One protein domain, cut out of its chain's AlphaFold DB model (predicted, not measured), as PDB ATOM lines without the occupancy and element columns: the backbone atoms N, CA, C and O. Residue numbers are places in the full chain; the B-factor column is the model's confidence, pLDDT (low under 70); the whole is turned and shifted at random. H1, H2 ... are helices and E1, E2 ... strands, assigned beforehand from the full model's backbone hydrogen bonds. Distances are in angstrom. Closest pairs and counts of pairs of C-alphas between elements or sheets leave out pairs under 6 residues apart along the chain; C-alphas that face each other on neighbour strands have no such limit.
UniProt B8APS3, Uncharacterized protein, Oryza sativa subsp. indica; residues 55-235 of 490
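This is residues 55 to 235 of the 490 residues of an uncharacterized protein of Oryza sativa subsp. indica (UniProt B8APS3). One long helix, H4, kinked partway, runs along most of the domain's longest axis, and small parts pack on it in two groups. Near its residues 142 to 161 are the strand hairpin E1 E2 and the helices H1 and H2, with H3 packed on those two helices; near its residues 166 to 173 are H5 and H6. H7 packs on H6 and reaches a second strand hairpin, E3 E4, while H8 leads away from H7 and touches no helix. The printed part has 181 residues with eight named helices and four named strands, in the order E1 E2 H1 E3 E4 H2 H3 H4 H5 H6 H7 H8; its class is mostly helix, and both two-stranded sheets are antiparallel. It is only just compact, close to loose, with a radius of gyration of the C-alphas of 18.6 A and spans of 52 by 39 by 33 A.

Look first at the hairpin of E1, residues 60 to 63, and E2, residues 67 to 70: N 61 and O 69 are 3.0 A apart, within hydrogen-bond range, and the strands are antiparallel at 142 degrees. Go from there to the hub, H4, residues 140 to 178, where the C-alphas of Pro 62 and Ala 146 are the closest of E1 and H4, at 6.0 A. H1, residues 80 to 90, touches H4 at residues 153 to 161 alone, at a steep tilt of 63 degrees, the same way; their closest C-alphas, of Ser 85 and Leu 157, are 6.5 A apart. H2, residues 108 to 113, touches H4 at residues 151 to 158 alone, about perpendicular at 81 degrees, with the C-alphas of Trp 108 and Gly 155 closest at 5.3 A. H3, residues 122 to 131, touches H1, with Leu 87 and Val 126 closest at 5.6 A between C-alphas, and touches H2, with Tyr 111 and Ala 123 closest at 4.9 A. Further along H4, its residues 167 to 171 alone touch H5, residues 184 to 187, with the C-alphas of Ile 170 and Ala 187 closest at 5.8 A. Its residues 166 to 173 alone touch H6, residues 194 to 198, with those of Ala 169 and Tyr 197 closest at 6.3 A. H6 touches H7, residues 207 to 218, with Lys 194 and Ala 214 closest at 5.8 A between C-alphas. The other hairpin is E3, residues 95 to 98, and E4, residues 101 to 104, antiparallel with N 98 and O 101 within hydrogen-bond range at 2.8 A; the closest C-alphas of E4 and H7, of Ile 104 and Ala 209, are 5.7 A apart. H8, residues 220 to 234, is close to H7 but not clearly touching, with Val 216 and Trp 222 closest at 6.8 A between C-alphas, and H8 and H4 are apart. Every O i to N i+4 pair is within hydrogen-bond range in H1, H2, H3, H6 and H7; the count is 34 of 35 in H4 and 10 of 11 in H8, and H5 is too short for such a pair.

Find C-alpha 60, where E1 begins, at (113.138, 59.379, 73.099). Then find C-alpha 140 at (112.842, 60.024, 87.699); from there H4 runs 54.9 A to C-alpha 178 at (105.053, 89.272, 41.947), with a kink of 31 degrees near residue 160. From first to last C-alpha H8 measures 21.5 A, H7 16.3 A, H1 15.5 A and H3 14.4 A. H8 ends with C-alpha 234 at (131.046, 85.110, 53.313).

The two C-alphas farthest apart, of Ser 139 and Glu 178, are 55.2 A from each other. The printed part has no cut and no long link. The mean pLDDT of the printed part is 87.8; look for values under 70 at residue 66 and residues 70 to 78.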
ATOM      1  N   GLU A  55     102.592  53.319  76.692       80.31
ATOM      2  CA  GLU A  55     103.526  52.290  76.236       80.31
ATOM      3  C   GLU A  55     103.737  52.295  74.724       80.31
ATOM      4  O   GLU A  55     104.853  52.040  74.268       80.31
ATOM      5  N   ASP A  56     102.725  52.726  73.973       79.88
ATOM      6  CA  ASP A  56     102.761  52.820  72.513       79.88
ATOM      7  C   ASP A  56     103.486  54.084  72.019       79.88
ATOM      8  O   ASP A  56     103.701  54.270  70.818       79.88
ATOM      9  N   ARG A  57     103.858  54.999  72.927       84.44
ATOM     10  CA  ARG A  57     104.583  56.219  72.558       84.44
ATOM     11  C   ARG A  57     106.042  55.886  72.220       84.44
ATOM     12  O   ARG A  57     106.692  55.176  72.990       84.44
ATOM     13  N   PRO A  58     106.605  56.462  71.142       81.75
ATOM     14  CA  PRO A  58     108.023  56.320  70.831       81.75
ATOM     15  C   PRO A  58     108.909  56.790  71.990       81.75
ATOM     16  O   PRO A  58     108.687  57.874  72.549       81.75
ATOM     17  N   LEU A  59     109.909  55.974  72.333       83.69
ATOM     18  CA  LEU A  59     110.895  56.286  73.364       83.69
ATOM     19  C   LEU A  59     111.950  57.245  72.803       83.69
ATOM     20  O   LEU A  59     112.589  56.967  71.788       83.69
ATOM     21  N   ILE A  60     112.141  58.378  73.476       84.75
ATOM     22  CA  ILE A  60     113.138  59.379  73.099       84.75
ATOM     23  C   ILE A  60     114.077  59.686  74.255       84.75
ATOM     24  O   ILE A  60     113.661  59.792  75.413       84.75
ATOM     25  N   GLU A  61     115.339  59.918  73.911       81.69
ATOM     26  CA  GLU A  61     116.367  60.299  74.871       81.69
ATOM     27  C   GLU A  61     117.053  61.602  74.474       81.69
ATOM     28  O   GLU A  61     117.373  61.811  73.301       81.69
ATOM     29  N   PRO A  62     117.269  62.522  75.426       81.50
ATOM     30  CA  PRO A  62     118.100  63.690  75.195       81.50
ATOM     31  C   PRO A  62     119.514  63.300  74.769       81.50
ATOM     32  O   PRO A  62     120.196  62.562  75.472       81.50
ATOM     33  N   GLU A  63     119.990  63.877  73.671       75.00
ATOM     34  CA  GLU A  63     121.382  63.762  73.250       75.00
ATOM     35  C   GLU A  63     121.966  65.152  72.976       75.00
ATOM     36  O   GLU A  63     121.372  66.011  72.312       75.00
ATOM     37  N   GLY A  64     123.146  65.418  73.534       71.81
ATOM     38  CA  GLY A  64     123.785  66.727  73.434       71.81
ATOM     39  C   GLY A  64     122.908  67.872  73.962       71.81
ATOM     40  O   GLY A  64     122.235  67.758  74.983       71.81
ATOM     41  N   LYS A  65     122.944  69.028  73.284       70.81
ATOM     42  CA  LYS A  65     122.287  70.261  73.768       70.81
ATOM     43  C   LYS A  65     120.809  70.381  73.386       70.81
ATOM     44  O   LYS A  65     120.045  70.977  74.140       70.81
ATOM     45  N   THR A  66     120.430  69.880  72.209       67.12
ATOM     46  CA  THR A  66     119.086  70.043  71.614       67.12
ATOM     47  C   THR A  66     118.688  68.894  70.681       67.12
ATOM     48  O   THR A  66     117.749  69.030  69.896       67.12
ATOM     49  N   GLN A  67     119.422  67.780  70.706       72.25
ATOM     50  CA  GLN A  67     119.194  66.649  69.808       72.25
ATOM     51  C   GLN A  67     118.511  65.515  70.564       72.25
ATOM     52  O   GLN A  67     118.498  65.493  71.792       72.25
ATOM     53  N   TRP A  68     117.907  64.602  69.823       77.00
ATOM     54  CA  TRP A  68     117.216  63.458  70.391       77.00
ATOM     55  C   TRP A  68     117.844  62.198  69.821       77.00
ATOM     56  O   TRP A  68     118.001  62.097  68.601       77.00
ATOM     57  N   HIS A  69     118.190  61.270  70.702       71.19
ATOM     58  CA  HIS A  69     118.415  59.891  70.337       71.19
ATOM     59  C   HIS A  69     117.038  59.235  70.208       71.19
ATOM     60  O   HIS A  69     116.320  59.047  71.192       71.19
ATOM     61  N   GLU A  70     116.616  58.996  68.967       63.72
ATOM     62  CA  GLU A  70     115.399  58.236  68.685       63.72
ATOM     63  C   GLU A  70     115.748  56.753  68.829       63.72
ATOM     64  O   GLU A  70     116.415  56.182  67.958       63.72
ATOM     65  N   ILE A  71     115.325  56.142  69.939       59.91
ATOM     66  CA  ILE A  71     115.435  54.694  70.117       59.91
ATOM     67  C   ILE A  71     114.337  54.074  69.258       59.91
ATOM     68  O   ILE A  71     113.170  54.438  69.414       59.91
ATOM     69  N   PRO A  72     114.685  53.207  68.295       49.00
ATOM     70  CA  PRO A  72     113.733  52.757  67.302       49.00
ATOM     71  C   PRO A  72     112.695  51.846  67.955       49.00
ATOM     72  O   PRO A  72     112.912  50.651  68.112       49.00
ATOM     73  N   THR A  73     111.532  52.404  68.270       41.09
ATOM     74  CA  THR A  73     110.280  51.658  68.316       41.09
ATOM     75  C   THR A  73     109.248  52.422  67.496       41.09
ATOM     76  O   THR A  73     108.890  53.554  67.812       41.09
ATOM     77  N   LEU A  74     108.796  51.773  66.419       37.06
ATOM     78  CA  LEU A  74     107.741  52.189  65.486       37.06
ATOM     79  C   LEU A  74     108.177  53.195  64.401       37.06
ATOM     80  O   LEU A  74     108.677  54.288  64.651       37.06
ATOM     81  N   GLY A  75     107.998  52.776  63.144       46.59
ATOM     82  CA  GLY A  75     108.458  53.481  61.947       46.59
ATOM     83  C   GLY A  75     107.888  54.892  61.737       46.59
ATOM     84  O   GLY A  75     106.989  55.339  62.434       46.59
ATOM     85  N   LYS A  76     108.436  55.592  60.727       46.78
ATOM     86  CA  LYS A  76     108.030  56.902  60.147       46.78
ATOM     87  C   LYS A  76     107.149  57.812  61.042       46.78
ATOM     88  O   LYS A  76     106.117  58.311  60.595       46.78
ATOM     89  N   GLY A  77     107.586  58.095  62.269       54.44
ATOM     90  CA  GLY A  77     107.044  59.169  63.104       54.44
ATOM     91  C   GLY A  77     107.584  60.542  62.686       54.44
ATOM     92  O   GLY A  77     108.631  60.658  62.041       54.44
ATOM     93  N   ARG A  78     106.884  61.627  63.049       68.00
ATOM     94  CA  ARG A  78     107.471  62.970  62.930       68.00
ATOM     95  C   ARG A  78     108.573  63.144  63.959       68.00
ATOM     96  O   ARG A  78     108.366  62.867  65.133       68.00
ATOM     97  N   ARG A  79     109.691  63.729  63.528       76.44
ATOM     98  CA  ARG A  79     110.804  64.075  64.418       76.44
ATOM     99  C   ARG A  79     110.334  64.970  65.575       76.44
ATOM    100  O   ARG A  79     109.561  65.904  65.312       76.44
ATOM    101  N   PRO A  80     110.865  64.800  66.799       84.81
ATOM    102  CA  PRO A  80     110.500  65.605  67.968       84.81
ATOM    103  C   PRO A  80     110.493  67.117  67.711       84.81
ATOM    104  O   PRO A  80     109.531  67.812  68.037       84.81
ATOM    105  N   ALA A  81     111.517  67.635  67.025       83.06
ATOM    106  CA  ALA A  81     111.622  69.058  66.697       83.06
ATOM    107  C   ALA A  81     110.479  69.570  65.796       83.06
ATOM    108  O   ALA A  81     110.041  70.713  65.935       83.06
ATOM    109  N   SER A  82     109.972  68.732  64.884       81.06
ATOM    110  CA  SER A  82     108.836  69.077  64.021       81.06
ATOM    111  C   SER A  82     107.538  69.153  64.824       81.06
ATOM    112  O   SER A  82     106.771  70.102  64.656       81.06
ATOM    113  N   VAL A  83     107.325  68.204  65.742       87.25
ATOM    114  CA  VAL A  83     106.164  68.201  66.645       87.25
ATOM    115  C   VAL A  83     106.183  69.431  67.549       87.25
ATOM    116  O   VAL A  83     105.190  70.156  67.595       87.25
ATOM    117  N   LEU A  84     107.323  69.732  68.183       90.94
ATOM    118  CA  LEU A  84     107.495  70.940  68.994       90.94
ATOM    119  C   LEU A  84     107.227  72.212  68.185       90.94
ATOM    120  O   LEU A  84     106.488  73.077  68.638       90.94
ATOM    121  N   SER A  85     107.750  72.309  66.960       89.38
ATOM    122  CA  SER A  85     107.504  73.469  66.092       89.38
ATOM    123  C   SER A  85     106.014  73.678  65.803       89.38
ATOM    124  O   SER A  85     105.538  74.812  65.789       89.38
ATOM    125  N   CYS A  86     105.265  72.596  65.584       89.00
ATOM    126  CA  CYS A  86     103.822  72.662  65.357       89.00
ATOM    127  C   CYS A  86     103.065  73.051  66.637       89.00
ATOM    128  O   CYS A  86     102.171  73.892  66.579       89.00
ATOM    129  N   LEU A  87     103.437  72.485  67.790       92.62
ATOM    130  CA  LEU A  87     102.841  72.826  69.086       92.62
ATOM    131  C   LEU A  87     103.074  74.294  69.453       92.62
ATOM    132  O   LEU A  87     102.142  74.952  69.906       92.62
ATOM    133  N   LEU A  88     104.282  74.813  69.213       93.69
ATOM    134  CA  LEU A  88     104.623  76.214  69.459       93.69
ATOM    135  C   LEU A  88     103.755  77.159  68.622       93.69
ATOM    136  O   LEU A  88     103.237  78.125  69.171       93.69
ATOM    137  N   LYS A  89     103.555  76.864  67.330       92.00
ATOM    138  CA  LYS A  89     102.678  77.656  66.450       92.00
ATOM    139  C   LYS A  89     101.219  77.614  66.900       92.00
ATOM    140  O   LYS A  89     100.595  78.655  67.031       92.00
ATOM    141  N   LYS A  90     100.680  76.418  67.163       91.62
ATOM    142  CA  LYS A  90      99.272  76.253  67.568       91.62
ATOM    143  C   LYS A  90      98.947  76.916  68.905       91.62
ATOM    144  O   LYS A  90      97.813  77.314  69.123       91.62
ATOM    145  N   ASN A  91      99.934  77.009  69.793       93.12
ATOM    146  CA  ASN A  91      99.791  77.609  71.117       93.12
ATOM    147  C   ASN A  91     100.541  78.940  71.216       93.12
ATOM    148  O   ASN A  91     101.060  79.266  72.284       93.12
ATOM    149  N   TYR A  92     100.657  79.675  70.108       93.88
ATOM    150  CA  TYR A  92     101.352  80.954  70.093       93.88
ATOM    151  C   TYR A  92     100.635  81.966  71.009       93.88
ATOM    152  O   TYR A  92      99.443  82.199  70.813       93.88
ATOM    153  N   PRO A  93     101.318  82.556  72.011       93.19
ATOM    154  CA  PRO A  93     100.682  83.485  72.948       93.19
ATOM    155  C   PRO A  93     100.400  84.879  72.373       93.19
ATOM    156  O   PRO A  93      99.643  85.638  72.965       93.19
ATOM    157  N   GLY A  94     101.057  85.260  71.274       93.06
ATOM    158  CA  GLY A  94     100.984  86.625  70.763       93.06
ATOM    159  C   GLY A  94     101.747  87.632  71.613       93.06
ATOM    160  O   GLY A  94     102.948  87.471  71.852       93.06
ATOM    161  N   ILE A  95     101.068  88.690  72.052       93.44
ATOM    162  CA  ILE A  95     101.624  89.698  72.962       93.44
ATOM    163  C   ILE A  95     101.336  89.289  74.404       93.44
ATOM    164  O   ILE A  95     100.191  89.065  74.779       93.44
ATOM    165  N   VAL A  96     102.380  89.245  75.229       94.00
ATOM    166  CA  VAL A  96     102.286  88.831  76.632       94.00
ATOM    167  C   VAL A  96     102.810  89.914  77.562       94.00
ATOM    168  O   VAL A  96     103.738  90.650  77.218       94.00
ATOM    169  N   GLN A  97     102.263  89.972  78.775       93.94
ATOM    170  CA  GLN A  97     102.846  90.778  79.842       93.94
ATOM    171  C   GLN A  97     104.008  90.021  80.480       93.94
ATOM    172  O   GLN A  97     103.828  88.997  81.138       93.94
ATOM    173  N   TYR A  98     105.222  90.528  80.298       93.94
ATOM    174  CA  TYR A  98     106.431  89.933  80.847       93.94
ATOM    175  C   TYR A  98     107.277  90.997  81.537       93.94
ATOM    176  O   TYR A  98     107.676  91.987  80.926       93.94
ATOM    177  N   LYS A  99     107.553  90.791  82.832       92.69
ATOM    178  CA  LYS A  99     108.324  91.729  83.672       92.69
ATOM    179  C   LYS A  99     107.796  93.176  83.603       92.69
ATOM    180  O   LYS A  99     108.575  94.118  83.493       92.69
ATOM    181  N   GLY A 100     106.472  93.340  83.636       89.81
ATOM    182  CA  GLY A 100     105.807  94.650  83.614       89.81
ATOM    183  C   GLY A 100     105.780  95.347  82.250       89.81
ATOM    184  O   GLY A 100     105.356  96.494  82.179       89.81
ATOM    185  N   LYS A 101     106.221  94.681  81.174       92.44
ATOM    186  CA  LYS A 101     106.178  95.204  79.802       92.44
ATOM    187  C   LYS A 101     105.341  94.297  78.905       92.44
ATOM    188  O   LYS A 101     105.391  93.074  79.042       92.44
ATOM    189  N   SER A 102     104.636  94.894  77.950       93.19
ATOM    190  CA  SER A 102     103.950  94.159  76.884       93.19
ATOM    191  C   SER A 102     104.953  93.812  75.792       93.19
ATOM    192  O   SER A 102     105.539  94.702  75.178       93.19
ATOM    193  N   VAL A 103     105.198  92.519  75.583       92.62
ATOM    194  CA  VAL A 103     106.252  92.030  74.686       92.62
ATOM    195  C   VAL A 103     105.724  90.956  73.746       92.62
ATOM    196  O   VAL A 103     104.869  90.156  74.114       92.62
ATOM    197  N   ILE A 104     106.287  90.882  72.541       92.25
ATOM    198  CA  ILE A 104     105.985  89.796  71.603       92.25
ATOM    199  C   ILE A 104     106.546  88.482  72.154       92.25
ATOM    200  O   ILE A 104     107.730  88.388  72.511       92.25
ATOM    201  N   ALA A 105     105.738  87.425  72.163       93.31
ATOM    202  CA  ALA A 105     106.181  86.089  72.515       93.31
ATOM    203  C   ALA A 105     107.216  85.587  71.497       93.31
ATOM    204  O   ALA A 105     106.907  85.261  70.356       93.31
ATOM    205  N   THR A 106     108.483  85.555  71.901       89.38
ATOM    206  CA  THR A 106     109.620  85.124  71.068       89.38
ATOM    207  C   THR A 106     110.575  84.215  71.834       89.38
ATOM    208  O   THR A 106     111.510  83.670  71.256       89.38
ATOM    209  N   THR A 107     110.339  84.020  73.135       92.38
ATOM    210  CA  THR A 107     111.169  83.194  74.009       92.38
ATOM    211  C   THR A 107     110.308  82.220  74.800       92.38
ATOM    212  O   THR A 107     109.116  82.446  75.018       92.38
ATOM    213  N   TRP A 108     110.926  81.142  75.285       94.25
ATOM    214  CA  TRP A 108     110.230  80.162  76.118       94.25
ATOM    215  C   TRP A 108     109.689  80.777  77.419       94.25
ATOM    216  O   TRP A 108     108.653  80.365  77.927       94.25
ATOM    217  N   ASN A 109     110.351  81.809  77.948       94.50
ATOM    218  CA  ASN A 109     109.866  82.516  79.133       94.50
ATOM    219  C   ASN A 109     108.601  83.336  78.853       94.50
ATOM    220  O   ASN A 109     107.795  83.491  79.763       94.50
ATOM    221  N   HIS A 110     108.392  83.807  77.619       94.88
ATOM    222  CA  HIS A 110     107.148  84.483  77.241       94.88
ATOM    223  C   HIS A 110     105.977  83.487  77.223       94.88
ATOM    224  O   HIS A 110     104.913  83.790  77.748       94.88
ATOM    225  N   TYR A 111     106.202  82.258  76.743       95.38
ATOM    226  CA  TYR A 111     105.205  81.177  76.805       95.38
ATOM    227  C   TYR A 111     104.838  80.768  78.237       95.38
ATOM    228  O   TYR A 111     103.704  80.377  78.484       95.38
ATOM    229  N   LYS A 112     105.781  80.848  79.186       94.69
ATOM    230  CA  LYS A 112     105.497  80.606  80.614       94.69
ATOM    231  C   LYS A 112     104.733  81.752  81.280       94.69
ATOM    232  O   LYS A 112     104.116  81.544  82.322       94.69
ATOM    233  N   ALA A 113     104.876  82.964  80.750       94.06
ATOM    234  CA  ALA A 113     104.268  84.163  81.312       94.06
ATOM    235  C   ALA A 113     102.778  84.257  80.971       94.06
ATOM    236  O   ALA A 113     102.008  84.742  81.793       94.06
ATOM    237  N   ASP A 114     102.384  83.752  79.800       92.75
ATOM    238  CA  ASP A 114     100.981  83.647  79.406       92.75
ATOM    239  C   ASP A 114     100.305  82.480  80.130       92.75
ATOM    240  O   ASP A 114     100.546  81.318  79.791       92.75
ATOM    241  N   LYS A 115      99.510  82.799  81.155       93.38
ATOM    242  CA  LYS A 115      98.805  81.839  82.013       93.38
ATOM    243  C   LYS A 115      97.296  81.999  81.885       93.38
ATOM    244  O   LYS A 115      96.792  83.117  81.862       93.38
ATOM    245  N   ASP A 116      96.592  80.872  81.850       89.81
ATOM    246  CA  ASP A 116      95.136  80.825  81.933       89.81
ATOM    247  C   ASP A 116      94.636  81.151  83.356       89.81
ATOM    248  O   ASP A 116      95.412  81.316  84.303       89.81
ATOM    249  N   SER A 117      93.313  81.217  83.522       87.25
ATOM    250  CA  SER A 117      92.663  81.458  84.818       87.25
ATOM    251  C   SER A 117      92.981  80.400  85.881       87.25
ATOM    252  O   SER A 117      92.815  80.659  87.068       87.25
ATOM    253  N   ASN A 118      93.449  79.220  85.469       88.62
ATOM    254  CA  ASN A 118      93.835  78.119  86.347       88.62
ATOM    255  C   ASN A 118      95.347  78.124  86.640       88.62
ATOM    256  O   ASN A 118      95.864  77.189  87.249       88.62
ATOM    257  N   GLY A 119      96.074  79.152  86.187       89.62
ATOM    258  CA  GLY A 119      97.520  79.280  86.348       89.62
ATOM    259  C   GLY A 119      98.349  78.433  85.377       89.62
ATOM    260  O   GLY A 119      99.577  78.418  85.501       89.62
ATOM    261  N   ARG A 120      97.710  77.759  84.416       92.94
ATOM    262  CA  ARG A 120      98.340  76.894  83.412       92.94
ATOM    263  C   ARG A 120      98.885  77.739  82.271       92.94
ATOM    264  O   ARG A 120      98.154  78.530  81.677       92.94
ATOM    265  N   SER A 121     100.163  77.585  81.951       95.88
ATOM    266  CA  SER A 121     100.810  78.396  80.921       95.88
ATOM    267  C   SER A 121     100.742  77.775  79.526       95.88
ATOM    268  O   SER A 121     100.605  76.560  79.375       95.88
ATOM    269  N   LYS A 122     100.927  78.583  78.472       94.12
ATOM    270  CA  LYS A 122     101.103  78.051  77.104       94.12
ATOM    271  C   LYS A 122     102.317  77.130  76.999       94.12
ATOM    272  O   LYS A 122     102.306  76.197  76.198       94.12
ATOM    273  N   ALA A 123     103.351  77.369  77.808       95.62
ATOM    274  CA  ALA A 123     104.490  76.463  77.921       95.62
ATOM    275  C   ALA A 123     104.069  75.074  78.434       95.62
ATOM    276  O   ALA A 123     104.509  74.074  77.869       95.62
ATOM    277  N   ASP A 124     103.179  75.010  79.430       94.62
ATOM    278  CA  ASP A 124     102.673  73.743  79.975       94.62
ATOM    279  C   ASP A 124     101.862  72.979  78.921       94.62
ATOM    280  O   ASP A 124     102.114  71.800  78.690       94.62
ATOM    281  N   VAL A 125     100.986  73.669  78.181       94.25
ATOM    282  CA  VAL A 125     100.198  73.063  77.087       94.25
ATOM    283  C   VAL A 125     101.099  72.480  75.989       94.25
ATOM    284  O   VAL A 125     100.817  71.412  75.439       94.25
ATOM    285  N   VAL A 126     102.204  73.157  75.665       94.81
ATOM    286  CA  VAL A 126     103.190  72.661  74.691       94.81
ATOM    287  C   VAL A 126     103.943  71.444  75.233       94.81
ATOM    288  O   VAL A 126     104.114  70.475  74.492       94.81
ATOM    289  N   GLU A 127     104.382  71.463  76.495       94.56
ATOM    290  CA  GLU A 127     105.051  70.316  77.128       94.56
ATOM    291  C   GLU A 127     104.117  69.097  77.195       94.56
ATOM    292  O   GLU A 127     104.488  68.017  76.739       94.56
ATOM    293  N   GLU A 128     102.891  69.266  77.689       92.69
ATOM    294  CA  GLU A 128     101.878  68.207  77.760       92.69
ATOM    295  C   GLU A 128     101.560  67.647  76.370       92.69
ATOM    296  O   GLU A 128     101.636  66.439  76.142       92.69
ATOM    297  N   GLY A 129     101.287  68.525  75.399       91.94
ATOM    298  CA  GLY A 129     100.995  68.132  74.022       91.94
ATOM    299  C   GLY A 129     102.130  67.350  73.356       91.94
ATOM    300  O   GLY A 129     101.868  66.494  72.502       91.94
ATOM    301  N   PHE A 130     103.378  67.615  73.744       92.94
ATOM    302  CA  PHE A 130     104.545  66.871  73.286       92.94
ATOM    303  C   PHE A 130     104.615  65.482  73.927       92.94
ATOM    304  O   PHE A 130     104.743  64.487  73.212       92.94
ATOM    305  N   TRP A 131     104.449  65.389  75.247       91.75
ATOM    306  CA  TRP A 131     104.493  64.111  75.966       91.75
ATOM    307  C   TRP A 131     103.290  63.207  75.688       91.75
ATOM    308  O   TRP A 131     103.379  62.003  75.887       91.75
ATOM    309  N   LEU A 132     102.196  63.730  75.131       90.06
ATOM    310  CA  LEU A 132     101.102  62.927  74.562       90.06
ATOM    311  C   LEU A 132     101.485  62.157  73.278       90.06
ATOM    312  O   LEU A 132     100.674  61.397  72.750       90.06
ATOM    313  N   ARG A 133     102.692  62.384  72.742       88.50
ATOM    314  CA  ARG A 133     103.187  61.801  71.481       88.50
ATOM    315  C   ARG A 133     104.511  61.056  71.622       88.50
ATOM    316  O   ARG A 133     104.884  60.355  70.695       88.50
ATOM    317  N   PHE A 134     105.204  61.212  72.746       88.12
ATOM    318  CA  PHE A 134     106.500  60.595  73.026       88.12
ATOM    319  C   PHE A 134     106.573  60.169  74.492       88.12
ATOM    320  O   PHE A 134     105.875  60.739  75.330       88.12
ATOM    321  N   LYS A 135     107.447  59.215  74.814       88.06
ATOM    322  CA  LYS A 135     107.785  58.857  76.197       88.06
ATOM    323  C   LYS A 135     109.287  58.984  76.442       88.06
ATOM    324  O   LYS A 135     110.085  58.910  75.513       88.06
ATOM    325  N   HIS A 136     109.659  59.205  77.695       86.88
ATOM    326  CA  HIS A 136     111.046  59.167  78.161       86.88
ATOM    327  C   HIS A 136     111.283  57.877  78.957       86.88
ATOM    328  O   HIS A 136     110.322  57.216  79.360       86.88
ATOM    329  N   GLN A 137     112.545  57.535  79.225       80.25
ATOM    330  CA  GLN A 137     112.869  56.412  80.107       80.25
ATOM    331  C   GLN A 137     112.229  56.583  81.504       80.25
ATOM    332  O   GLN A 137     112.090  57.716  81.978       80.25
ATOM    333  N   PRO A 138     111.851  55.493  82.195       76.00
ATOM    334  CA  PRO A 138     111.045  55.552  83.418       76.00
ATOM    335  C   PRO A 138     111.771  56.133  84.643       76.00
ATOM    336  O   PRO A 138     111.114  56.460  85.631       76.00
ATOM    337  N   SER A 139     113.100  56.300  84.610       85.00
ATOM    338  CA  SER A 139     113.834  56.884  85.739       85.00
ATOM    339  C   SER A 139     113.414  58.331  86.001       85.00
ATOM    340  O   SER A 139     113.311  59.151  85.082       85.00
ATOM    341  N   GLN A 140     113.239  58.681  87.277       82.06
ATOM    342  CA  GLN A 140     112.842  60.024  87.699       82.06
ATOM    343  C   GLN A 140     113.829  61.103  87.228       82.06
ATOM    344  O   GLN A 140     113.416  62.191  86.816       82.06
ATOM    345  N   ASP A 141     115.128  60.812  87.251       83.94
ATOM    346  CA  ASP A 141     116.147  61.777  86.839       83.94
ATOM    347  C   ASP A 141     116.189  61.953  85.322       83.94
ATOM    348  O   ASP A 141     116.308  63.078  84.831       83.94
ATOM    349  N   GLN A 142     115.964  60.880  84.566       83.06
ATOM    350  CA  GLN A 142     115.836  60.952  83.109       83.06
ATOM    351  C   GLN A 142     114.557  61.682  82.695       83.06
ATOM    352  O   GLN A 142     114.592  62.496  81.774       83.06
ATOM    353  N   ALA A 143     113.453  61.493  83.421       84.31
ATOM    354  CA  ALA A 143     112.218  62.248  83.229       84.31
ATOM    355  C   ALA A 143     112.441  63.759  83.404       84.31
ATOM    356  O   ALA A 143     112.018  64.574  82.576       84.31
ATOM    357  N   ARG A 144     113.144  64.155  84.475       86.06
ATOM    358  CA  ARG A 144     113.510  65.558  84.727       86.06
ATOM    359  C   ARG A 144     114.429  66.096  83.632       86.06
ATOM    360  O   ARG A 144     114.164  67.179  83.105       86.06
ATOM    361  N   ALA A 145     115.465  65.344  83.262       87.00
ATOM    362  CA  ALA A 145     116.398  65.718  82.204       87.00
ATOM    363  C   ALA A 145     115.681  65.910  80.861       87.00
ATOM    364  O   ALA A 145     115.886  66.923  80.193       87.00
ATOM    365  N   ALA A 146     114.768  65.004  80.507       87.81
ATOM    366  CA  ALA A 146     113.986  65.066  79.281       87.81
ATOM    367  C   ALA A 146     113.076  66.301  79.236       87.81
ATOM    368  O   ALA A 146     113.063  67.019  78.235       87.81
ATOM    369  N   LYS A 147     112.391  66.634  80.339       89.25
ATOM    370  CA  LYS A 147     111.600  67.876  80.441       89.25
ATOM    371  C   LYS A 147     112.467  69.126  80.282       89.25
ATOM    372  O   LYS A 147     112.123  70.027  79.520       89.25
ATOM    373  N   VAL A 148     113.623  69.185  80.949       90.06
ATOM    374  CA  VAL A 148     114.582  70.294  80.784       90.06
ATOM    375  C   VAL A 148     115.067  70.394  79.336       90.06
ATOM    376  O   VAL A 148     115.208  71.498  78.803       90.06
ATOM    377  N   HIS A 149     115.281  69.259  78.679       90.56
ATOM    378  CA  HIS A 149     115.723  69.203  77.292       90.56
ATOM    379  C   HIS A 149     114.671  69.717  76.310       90.56
ATOM    380  O   HIS A 149     115.005  70.516  75.433       90.56
ATOM    381  N   VAL A 150     113.392  69.365  76.500       91.56
ATOM    382  CA  VAL A 150     112.271  69.933  75.723       91.56
ATOM    383  C   VAL A 150     112.290  71.457  75.790       91.56
ATOM    384  O   VAL A 150     112.241  72.121  74.757       91.56
ATOM    385  N   ARG A 151     112.456  72.028  76.987       92.06
ATOM    386  CA  ARG A 151     112.500  73.487  77.191       92.06
ATOM    387  C   ARG A 151     113.641  74.141  76.415       92.06
ATOM    388  O   ARG A 151     113.441  75.178  75.781       92.06
ATOM    389  N   LYS A 152     114.830  73.527  76.433       90.44
ATOM    390  CA  LYS A 152     115.990  73.985  75.650       90.44
ATOM    391  C   LYS A 152     115.707  73.922  74.149       90.44
ATOM    392  O   LYS A 152     115.982  74.889  73.438       90.44
ATOM    393  N   CYS A 153     115.103  72.829  73.678       89.75
ATOM    394  CA  CYS A 153     114.701  72.670  72.281       89.75
ATOM    395  C   CYS A 153     113.703  73.756  71.859       89.75
ATOM    396  O   CYS A 153     113.921  74.414  70.844       89.75
ATOM    397  N   CYS A 154     112.659  74.007  72.654       92.31
ATOM    398  CA  CYS A 154     111.687  75.069  72.398       92.31
ATOM    399  C   CYS A 154     112.348  76.450  72.309       92.31
ATOM    400  O   CYS A 154     112.028  77.219  71.406       92.31
ATOM    401  N   GLY A 155     113.306  76.751  73.193       89.56
ATOM    402  CA  GLY A 155     114.059  78.008  73.151       89.56
ATOM    403  C   GLY A 155     114.772  78.236  71.814       89.56
ATOM    404  O   GLY A 155     114.667  79.318  71.240       89.56
ATOM    405  N   VAL A 156     115.436  77.207  71.278       88.31
ATOM    406  CA  VAL A 156     116.101  77.287  69.964       88.31
ATOM    407  C   VAL A 156     115.088  77.381  68.821       88.31
ATOM    408  O   VAL A 156     115.240  78.212  67.923       88.31
ATOM    409  N   LEU A 157     114.027  76.570  68.867       89.62
ATOM    410  CA  LEU A 157     112.994  76.541  67.830       89.62
ATOM    411  C   LEU A 157     112.244  77.868  67.709       89.62
ATOM    412  O   LEU A 157     111.919  78.264  66.594       89.62
ATOM    413  N   LEU A 158     112.005  78.581  68.809       90.00
ATOM    414  CA  LEU A 158     111.352  79.893  68.782       90.00
ATOM    415  C   LEU A 158     112.176  80.945  68.023       90.00
ATOM    416  O   LEU A 158     111.616  81.728  67.252       90.00
ATOM    417  N   GLY A 159     113.505  80.909  68.154       83.56
ATOM    418  CA  GLY A 159     114.396  81.755  67.355       83.56
ATOM    419  C   GLY A 159     114.281  81.458  65.857       83.56
ATOM    420  O   GLY A 159     114.185  82.373  65.034       83.56
ATOM    421  N   TRP A 160     114.222  80.175  65.492       85.19
ATOM    422  CA  TRP A 160     114.004  79.759  64.105       85.19
ATOM    423  C   TRP A 160     112.602  80.097  63.607       85.19
ATOM    424  O   TRP A 160     112.458  80.485  62.452       85.19
ATOM    425  N   LEU A 161     111.581  79.991  64.457       89.12
ATOM    426  CA  LEU A 161     110.194  80.264  64.102       89.12
ATOM    427  C   LEU A 161     110.027  81.707  63.624       89.12
ATOM    428  O   LEU A 161     109.496  81.914  62.537       89.12
ATOM    429  N   LYS A 162     110.563  82.685  64.371       86.88
ATOM    430  CA  LYS A 162     110.559  84.103  63.970       86.88
ATOM    431  C   LYS A 162     111.266  84.312  62.628       86.88
ATOM    432  O   LYS A 162     110.738  84.983  61.746       86.88
ATOM    433  N   TYR A 163     112.452  83.725  62.458       88.38
ATOM    434  CA  TYR A 163     113.206  83.830  61.207       88.38
ATOM    435  C   TYR A 163     112.429  83.245  60.021       88.38
ATOM    436  O   TYR A 163     112.265  83.911  59.002       88.38
ATOM    437  N   TYR A 164     111.913  82.023  60.154       89.38
ATOM    438  CA  TYR A 164     111.188  81.360  59.076       89.38
ATOM    439  C   TYR A 164     109.825  81.987  58.796       89.38
ATOM    440  O   TYR A 164     109.386  81.921  57.654       89.38
ATOM    441  N   ALA A 165     109.182  82.625  59.776       91.62
ATOM    442  CA  ALA A 165     107.963  83.393  59.544       91.62
ATOM    443  C   ALA A 165     108.217  84.540  58.554       91.62
ATOM    444  O   ALA A 165     107.508  84.662  57.559       91.62
ATOM    445  N   ARG A 166     109.303  85.299  58.754       94.00
ATOM    446  CA  ARG A 166     109.750  86.337  57.811       94.00
ATOM    447  C   ARG A 166     110.047  85.766  56.427       94.00
ATOM    448  O   ARG A 166     109.614  86.323  55.426       94.00
ATOM    449  N   ILE A 167     110.808  84.671  56.360       93.56
ATOM    450  CA  ILE A 167     111.155  84.031  55.081       93.56
ATOM    451  C   ILE A 167     109.896  83.572  54.342       93.56
ATOM    452  O   ILE A 167     109.788  83.802  53.143       93.56
ATOM    453  N   GLN A 168     108.935  82.979  55.051       90.94
ATOM    454  CA  GLN A 168     107.682  82.524  54.460       90.94
ATOM    455  C   GLN A 168     106.843  83.693  53.940       90.94
ATOM    456  O   GLN A 168     106.338  83.602  52.828       90.94
ATOM    457  N   ALA A 169     106.768  84.803  54.679       95.06
ATOM    458  CA  ALA A 169     106.080  86.009  54.223       95.06
ATOM    459  C   ALA A 169     106.686  86.565  52.923       95.06
ATOM    460  O   ALA A 169     105.957  86.920  52.005       95.06
ATOM    461  N   ILE A 170     108.020  86.563  52.801       95.19
ATOM    462  CA  ILE A 170     108.720  86.975  51.573       95.19
ATOM    463  C   ILE A 170     108.409  86.025  50.412       95.19
ATOM    464  O   ILE A 170     108.097  86.477  49.315       95.19
ATOM    465  N   ILE A 171     108.474  84.711  50.646       90.38
ATOM    466  CA  ILE A 171     108.137  83.705  49.627       90.38
ATOM    467  C   ILE A 171     106.683  83.869  49.174       90.38
ATOM    468  O   ILE A 171     106.401  83.818  47.979       90.38
ATOM    469  N   ASP A 172     105.763  84.079  50.115       91.75
ATOM    470  CA  ASP A 172     104.346  84.245  49.820       91.75
ATOM    471  C   ASP A 172     104.064  85.546  49.073       91.75
ATOM    472  O   ASP A 172     103.278  85.514  48.130       91.75
ATOM    473  N   HIS A 173     104.740  86.647  49.416       94.25
ATOM    474  CA  HIS A 173     104.663  87.900  48.665       94.25
ATOM    475  C   HIS A 173     105.133  87.703  47.220       94.25
ATOM    476  O   HIS A 173     104.367  87.950  46.290       94.25
ATOM    477  N   CYS A 174     106.344  87.175  47.016       91.75
ATOM    478  CA  CYS A 174     106.872  86.961  45.669       91.75
ATOM    479  C   CYS A 174     105.965  86.031  44.852       91.75
ATOM    480  O   CYS A 174     105.694  86.299  43.687       91.75
ATOM    481  N   ARG A 175     105.417  84.980  45.472       92.00
ATOM    482  CA  ARG A 175     104.513  84.043  44.798       92.00
ATOM    483  C   ARG A 175     103.159  84.663  44.448       92.00
ATOM    484  O   ARG A 175     102.674  84.438  43.346       92.00
ATOM    485  N   LYS A 176     102.510  85.355  45.389       91.56
ATOM    486  CA  LYS A 176     101.118  85.822  45.244       91.56
ATOM    487  C   LYS A 176     101.006  87.179  44.549       91.56
ATOM    488  O   LYS A 176      99.998  87.420  43.900       91.56
ATOM    489  N   VAL A 177     101.996  88.053  44.726       93.50
ATOM    490  CA  VAL A 177     101.972  89.444  44.244       93.50
ATOM    491  C   VAL A 177     102.857  89.606  43.013       93.50
ATOM    492  O   VAL A 177     102.393  90.104  41.995       93.50
ATOM    493  N   GLU A 178     104.111  89.146  43.074       91.62
ATOM    494  CA  GLU A 178     105.053  89.272  41.947       91.62
ATOM    495  C   GLU A 178     104.911  88.139  40.913       91.62
ATOM    496  O   GLU A 178     105.443  88.238  39.811       91.62
ATOM    497  N   GLY A 179     104.233  87.040  41.261       90.94
ATOM    498  CA  GLY A 179     104.123  85.850  40.410       90.94
ATOM    499  C   GLY A 179     105.428  85.056  40.258       90.94
ATOM    500  O   GLY A 179     105.529  84.204  39.379       90.94
ATOM    501  N   VAL A 180     106.430  85.300  41.110       88.69
ATOM    502  CA  VAL A 180     107.755  84.667  41.044       88.69
ATOM    503  C   VAL A 180     107.931  83.657  42.173       88.69
ATOM    504  O   VAL A 180     107.731  83.955  43.352       88.69
ATOM    505  N   GLN A 181     108.389  82.454  41.830       88.06
ATOM    506  CA  GLN A 181     108.785  81.453  42.818       88.06
ATOM    507  C   GLN A 181     110.258  81.623  43.200       88.06
ATOM    508  O   GLN A 181     111.146  81.666  42.348       88.06
ATOM    509  N   ILE A 182     110.533  81.706  44.502       86.25
ATOM    510  CA  ILE A 182     111.890  81.850  45.038       86.25
ATOM    511  C   ILE A 182     112.142  80.850  46.166       86.25
ATOM    512  O   ILE A 182     111.239  80.490  46.917       86.25
ATOM    513  N   CYS A 183     113.397  80.422  46.317       84.38
ATOM    514  CA  CYS A 183     113.818  79.573  47.429       84.38
ATOM    515  C   CYS A 183     114.156  80.393  48.685       84.38
ATOM    516  O   CYS A 183     114.469  81.582  48.603       84.38
ATOM    517  N   ASP A 184     114.215  79.731  49.844       78.31
ATOM    518  CA  ASP A 184     114.605  80.319  51.134       78.31
ATOM    519  C   ASP A 184     115.882  81.170  51.077       78.31
ATOM    520  O   ASP A 184     115.960  82.222  51.713       78.31
ATOM    521  N   LYS A 185     116.893  80.733  50.312       84.31
ATOM    522  CA  LYS A 185     118.163  81.466  50.178       84.31
ATOM    523  C   LYS A 185     117.947  82.823  49.510       84.31
ATOM    524  O   LYS A 185     118.492  83.822  49.980       84.31
ATOM    525  N   ARG A 186     117.138  82.858  48.445       87.81
ATOM    526  CA  ARG A 186     116.782  84.084  47.718       87.81
ATOM    527  C   ARG A 186     115.859  84.965  48.556       87.81
ATOM    528  O   ARG A 186     116.126  86.155  48.690       87.81
ATOM    529  N   ALA A 187     114.860  84.378  49.211       88.69
ATOM    530  CA  ALA A 187     113.979  85.092  50.134       88.69
ATOM    531  C   ALA A 187     114.760  85.734  51.291       88.69
ATOM    532  O   ALA A 187     114.513  86.873  51.673       88.69
ATOM    533  N   GLY A 188     115.791  85.053  51.795       87.25
ATOM    534  CA  GLY A 188     116.671  85.588  52.823       87.25
ATOM    535  C   GLY A 188     117.360  86.894  52.434       87.25
ATOM    536  O   GLY A 188     117.746  87.634  53.338       87.25
ATOM    537  N   LEU A 189     117.557  87.184  51.142       88.81
ATOM    538  CA  LEU A 189     118.226  88.391  50.625       88.81
ATOM    539  C   LEU A 189     117.305  89.610  50.508       88.81
ATOM    540  O   LEU A 189     117.816  90.721  50.411       88.81
ATOM    541  N   ARG A 190     115.985  89.418  50.545       93.25
ATOM    542  CA  ARG A 190     115.002  90.493  50.377       93.25
ATOM    543  C   ARG A 190     114.517  91.043  51.713       93.25
ATOM    544  O   ARG A 190     114.629  90.373  52.743       93.25
ATOM    545  N   TYR A 191     113.974  92.254  51.673       94.62
ATOM    546  CA  TYR A 191     113.298  92.937  52.772       94.62
ATOM    547  C   TYR A 191     112.041  93.578  52.178       94.62
ATOM    548  O   TYR A 191     112.164  94.309  51.202       94.62
ATOM    549  N   LEU A 192     110.870  93.243  52.716       95.75
ATOM    550  CA  LEU A 192     109.594  93.832  52.305       95.75
ATOM    551  C   LEU A 192     109.322  95.137  53.063       95.75
ATOM    552  O   LEU A 192     109.920  95.371  54.119       95.75
ATOM    553  N   SER A 193     108.392  95.942  52.552       96.88
ATOM    554  CA  SER A 193     107.765  97.034  53.296       96.88
ATOM    555  C   SER A 193     106.933  96.494  54.464       96.88
ATOM    556  O   SER A 193     106.640  95.296  54.569       96.88
ATOM    557  N   LYS A 194     106.531  97.389  55.371       96.75
ATOM    558  CA  LYS A 194     105.712  97.006  56.522       96.75
ATOM    559  C   LYS A 194     104.352  96.481  56.059       96.75
ATOM    560  O   LYS A 194     103.923  95.420  56.498       96.75
ATOM    561  N   GLU A 195     103.724  97.175  55.122       97.06
ATOM    562  CA  GLU A 195     102.422  96.851  54.534       97.06
ATOM    563  C   GLU A 195     102.462  95.502  53.807       97.06
ATOM    564  O   GLU A 195     101.562  94.678  53.959       97.06
ATOM    565  N   GLU A 196     103.544  95.239  53.075       97.06
ATOM    566  CA  GLU A 196     103.761  93.970  52.384       97.06
ATOM    567  C   GLU A 196     103.900  92.797  53.360       97.06
ATOM    568  O   GLU A 196     103.336  91.727  53.113       97.06
ATOM    569  N   TYR A 197     104.604  92.981  54.486       97.25
ATOM    570  CA  TYR A 197     104.631  91.970  55.544       97.25
ATOM    571  C   TYR A 197     103.244  91.760  56.146       97.25
ATOM    572  O   TYR A 197     102.831  90.610  56.302       97.25
ATOM    573  N   LEU A 198     102.515  92.834  56.469       96.44
ATOM    574  CA  LEU A 198     101.169  92.744  57.045       96.44
ATOM    575  C   LEU A 198     100.209  91.971  56.129       96.44
ATOM    576  O   LEU A 198      99.442  91.147  56.619       96.44
ATOM    577  N   ALA A 199     100.318  92.148  54.810       95.44
ATOM    578  CA  ALA A 199      99.525  91.413  53.823       95.44
ATOM    579  C   ALA A 199      99.847  89.905  53.744       95.44
ATOM    580  O   ALA A 199      99.062  89.137  53.187       95.44
ATOM    581  N   GLN A 200     100.993  89.462  54.275       95.25
ATOM    582  CA  GLN A 200     101.429  88.057  54.283       95.25
ATOM    583  C   GLN A 200     101.480  87.465  55.697       95.25
ATOM    584  O   GLN A 200     102.352  86.652  56.016       95.25
ATOM    585  N   GLN A 201     100.543  87.872  56.553       92.69
ATOM    586  CA  GLN A 201     100.410  87.332  57.898       92.69
ATOM    587  C   GLN A 201     100.159  85.812  57.882       92.69
ATOM    588  O   GLN A 201      99.275  85.330  57.168       92.69
ATOM    589  N   PRO A 202     100.895  85.032  58.693       90.06
ATOM    590  CA  PRO A 202     100.617  83.616  58.852       90.06
ATOM    591  C   PRO A 202      99.445  83.375  59.814       90.06
ATOM    592  O   PRO A 202      99.352  84.013  60.856       90.06
ATOM    593  N   GLU A 203      98.627  82.361  59.522       88.19
ATOM    594  CA  GLU A 203      97.416  82.000  60.288       88.19
ATOM    595  C   GLU A 203      97.655  81.772  61.792       88.19
ATOM    596  O   GLU A 203      96.790  82.040  62.617       88.19
ATOM    597  N   TRP A 204      98.839  81.284  62.169       88.62
ATOM    598  CA  TRP A 204      99.162  80.977  63.565       88.62
ATOM    599  C   TRP A 204      99.566  82.204  64.402       88.62
ATOM    600  O   TRP A 204      99.719  82.069  65.613       88.62
ATOM    601  N   CYS A 205      99.805  83.364  63.784       90.56
ATOM    602  CA  CYS A 205     100.297  84.565  64.463       90.56
ATOM    603  C   CYS A 205      99.195  85.622  64.486       90.56
ATOM    604  O   CYS A 205      98.635  85.936  63.440       90.56
ATOM    605  N   ASP A 206      98.902  86.203  65.645       90.25
ATOM    606  CA  ASP A 206      97.924  87.284  65.756       90.25
ATOM    607  C   ASP A 206      98.416  88.578  65.086       90.25
ATOM    608  O   ASP A 206      99.614  88.795  64.883       90.25
ATOM    609  N   GLN A 207      97.468  89.449  64.733       92.25
ATOM    610  CA  GLN A 207      97.745  90.647  63.936       92.25
ATOM    611  C   GLN A 207      98.674  91.622  64.656       92.25
ATOM    612  O   GLN A 207      99.546  92.211  64.020       92.25
ATOM    613  N   MET A 208      98.508  91.783  65.970       93.31
ATOM    614  CA  MET A 208      99.303  92.729  66.749       93.31
ATOM    615  C   MET A 208     100.742  92.234  66.919       93.31
ATOM    616  O   MET A 208     101.686  92.999  66.725       93.31
ATOM    617  N   ALA A 209     100.937  90.950  67.228       93.81
ATOM    618  CA  ALA A 209     102.266  90.356  67.287       93.81
ATOM    619  C   ALA A 209     102.946  90.374  65.917       93.81
ATOM    620  O   ALA A 209     104.138  90.671  65.836       93.81
ATOM    621  N   TRP A 210     102.202  90.091  64.843       95.50
ATOM    622  CA  TRP A 210     102.730  90.148  63.484       95.50
ATOM    623  C   TRP A 210     103.160  91.562  63.085       95.50
ATOM    624  O   TRP A 210     104.269  91.736  62.582       95.50
ATOM    625  N   ASP A 211     102.344  92.574  63.381       95.62
ATOM    626  CA  ASP A 211     102.681  93.984  63.161       95.62
ATOM    627  C   ASP A 211     103.943  94.406  63.924       95.62
ATOM    628  O   ASP A 211     104.866  95.023  63.376       95.62
ATOM    629  N   ALA A 212     104.041  93.993  65.184       94.25
ATOM    630  CA  ALA A 212     105.208  94.268  65.999       94.25
ATOM    631  C   ALA A 212     106.462  93.522  65.479       94.25
ATOM    632  O   ALA A 212     107.563  94.074  65.505       94.25
ATOM    633  N   MET A 213     106.326  92.305  64.927       94.50
ATOM    634  CA  MET A 213     107.432  91.614  64.245       94.50
ATOM    635  C   MET A 213     107.847  92.323  62.952       94.50
ATOM    636  O   MET A 213     109.046  92.491  62.722       94.50
ATOM    637  N   ALA A 214     106.881  92.750  62.136       96.12
ATOM    638  CA  ALA A 214     107.121  93.471  60.890       96.12
ATOM    639  C   ALA A 214     107.856  94.790  61.149       96.12
ATOM    640  O   ALA A 214     108.838  95.077  60.471       96.12
ATOM    641  N   THR A 215     107.463  95.524  62.195       95.75
ATOM    642  CA  THR A 215     108.126  96.763  62.638       95.75
ATOM    643  C   THR A 215     109.621  96.545  62.897       95.75
ATOM    644  O   THR A 215     110.444  97.331  62.441       95.75
ATOM    645  N   VAL A 216     109.997  95.432  63.536       92.69
ATOM    646  CA  VAL A 216     111.413  95.083  63.756       92.69
ATOM    647  C   VAL A 216     112.138  94.737  62.452       92.69
ATOM    648  O   VAL A 216     113.333  94.972  62.331       92.69
ATOM    649  N   TRP A 217     111.464  94.131  61.473       94.69
ATOM    650  CA  TRP A 217     112.115  93.711  60.225       94.69
ATOM    651  C   TRP A 217     112.308  94.831  59.206       94.69
ATOM    652  O   TRP A 217     113.149  94.667  58.317       94.69
ATOM    653  N   VAL A 218     111.536  95.914  59.319       96.69
ATOM    654  CA  VAL A 218     111.670  97.118  58.483       96.69
ATOM    655  C   VAL A 218     112.579  98.177  59.102       96.69
ATOM    656  O   VAL A 218     112.964  99.115  58.411       96.69
ATOM    657  N   ASP A 219     112.944  98.017  60.375       96.38
ATOM    658  CA  ASP A 219     113.889  98.891  61.062       96.38
ATOM    659  C   ASP A 219     115.247  98.921  60.324       96.38
ATOM    660  O   ASP A 219     115.881  97.865  60.159       96.38
ATOM    661  N   PRO A 220     115.721 100.105  59.880       96.19
ATOM    662  CA  PRO A 220     117.006 100.253  59.206       96.19
ATOM    663  C   PRO A 220     118.185  99.661  59.985       96.19
ATOM    664  O   PRO A 220     119.046  99.017  59.379       96.19
ATOM    665  N   GLU A 221     118.214  99.806  61.313       96.25
ATOM    666  CA  GLU A 221     119.300  99.259  62.136       96.25
ATOM    667  C   GLU A 221     119.314  97.728  62.080       96.25
ATOM    668  O   GLU A 221     120.364  97.090  61.924       96.25
ATOM    669  N   TRP A 222     118.129  97.117  62.137       94.56
ATOM    670  CA  TRP A 222     117.987  95.674  62.008       94.56
ATOM    671  C   TRP A 222     118.414  95.182  60.621       94.56
ATOM    672  O   TRP A 222     119.099  94.155  60.507       94.56
ATOM    673  N   ILE A 223     118.042  95.907  59.563       94.12
ATOM    674  CA  ILE A 223     118.415  95.591  58.180       94.12
ATOM    675  C   ILE A 223     119.938  95.630  58.013       94.12
ATOM    676  O   ILE A 223     120.511  94.665  57.497       94.12
ATOM    677  N   GLU A 224     120.606  96.680  58.489       95.00
ATOM    678  CA  GLU A 224     122.065  96.814  58.414       95.00
ATOM    679  C   GLU A 224     122.790  95.733  59.220       95.00
ATOM    680  O   GLU A 224     123.713  95.076  58.716       95.00
ATOM    681  N   LYS A 225     122.310  95.420  60.429       93.12
ATOM    682  CA  LYS A 225     122.829  94.293  61.220       93.12
ATOM    683  C   LYS A 225     122.649  92.959  60.490       93.12
ATOM    684  O   LYS A 225     123.539  92.107  60.493       93.12
ATOM    685  N   SER A 226     121.510  92.766  59.829       90.25
ATOM    686  CA  SER A 226     121.203  91.572  59.036       90.25
ATOM    687  C   SER A 226     122.124  91.435  57.813       90.25
ATOM    688  O   SER A 226     122.661  90.347  57.567       90.25
ATOM    689  N   LYS A 227     122.382  92.530  57.083       92.12
ATOM    690  CA  LYS A 227     123.354  92.579  55.976       92.12
ATOM    691  C   LYS A 227     124.773  92.285  56.463       92.12
ATOM    692  O   LYS A 227     125.429  91.414  55.893       92.12
ATOM    693  N   THR A 228     125.199  92.914  57.555       91.81
ATOM    694  CA  THR A 228     126.520  92.704  58.172       91.81
ATOM    695  C   THR A 228     126.725  91.245  58.576       91.81
ATOM    696  O   THR A 228     127.698  90.610  58.174       91.81
ATOM    697  N   ASN A 229     125.758  90.644  59.277       87.06
ATOM    698  CA  ASN A 229     125.814  89.231  59.660       87.06
ATOM    699  C   ASN A 229     125.928  88.293  58.452       87.06
ATOM    700  O   ASN A 229     126.574  87.248  58.523       87.06
ATOM    701  N   ARG A 230     125.298  88.648  57.332       85.44
ATOM    702  CA  ARG A 230     125.385  87.890  56.084       85.44
ATOM    703  C   ARG A 230     126.744  88.062  55.406       85.44
ATOM    704  O   ARG A 230     127.290  87.067  54.938       85.44
ATOM    705  N   ALA A 231     127.281  89.279  55.368       86.31
ATOM    706  CA  ALA A 231     128.618  89.555  54.850       86.31
ATOM    707  C   ALA A 231     129.676  88.781  55.647       86.31
ATOM    708  O   ALA A 231     130.498  88.087  55.055       86.31
ATOM    709  N   ASN A 232     129.559  88.760  56.978       85.88
ATOM    710  CA  ASN A 232     130.439  87.994  57.860       85.88
ATOM    711  C   ASN A 232     130.464  86.496  57.516       85.88
ATOM    712  O   ASN A 232     131.532  85.889  57.536       85.88
ATOM    713  N   ARG A 233     129.330  85.902  57.112       80.00
ATOM    714  CA  ARG A 233     129.265  84.489  56.679       80.00
ATOM    715  C   ARG A 233     129.986  84.201  55.361       80.00
ATOM    716  O   ARG A 233     130.261  83.040  55.084       80.00
ATOM    717  N   LYS A 234     130.254  85.226  54.547       79.44
ATOM    718  CA  LYS A 234     131.046  85.110  53.313       79.44
ATOM    719  C   LYS A 234     132.540  85.315  53.557       79.44
ATOM    720  O   LYS A 234     133.333  85.103  52.648       79.44
ATOM    721  N   THR A 235     132.935  85.748  54.755       80.31
ATOM    722  CA  THR A 235     134.352  85.959  55.061       80.31
ATOM    723  C   THR A 235     135.073  84.618  55.240       80.31
ATOM    724  O   THR A 235     134.489  83.695  55.810       80.31
TER     725      THR A 235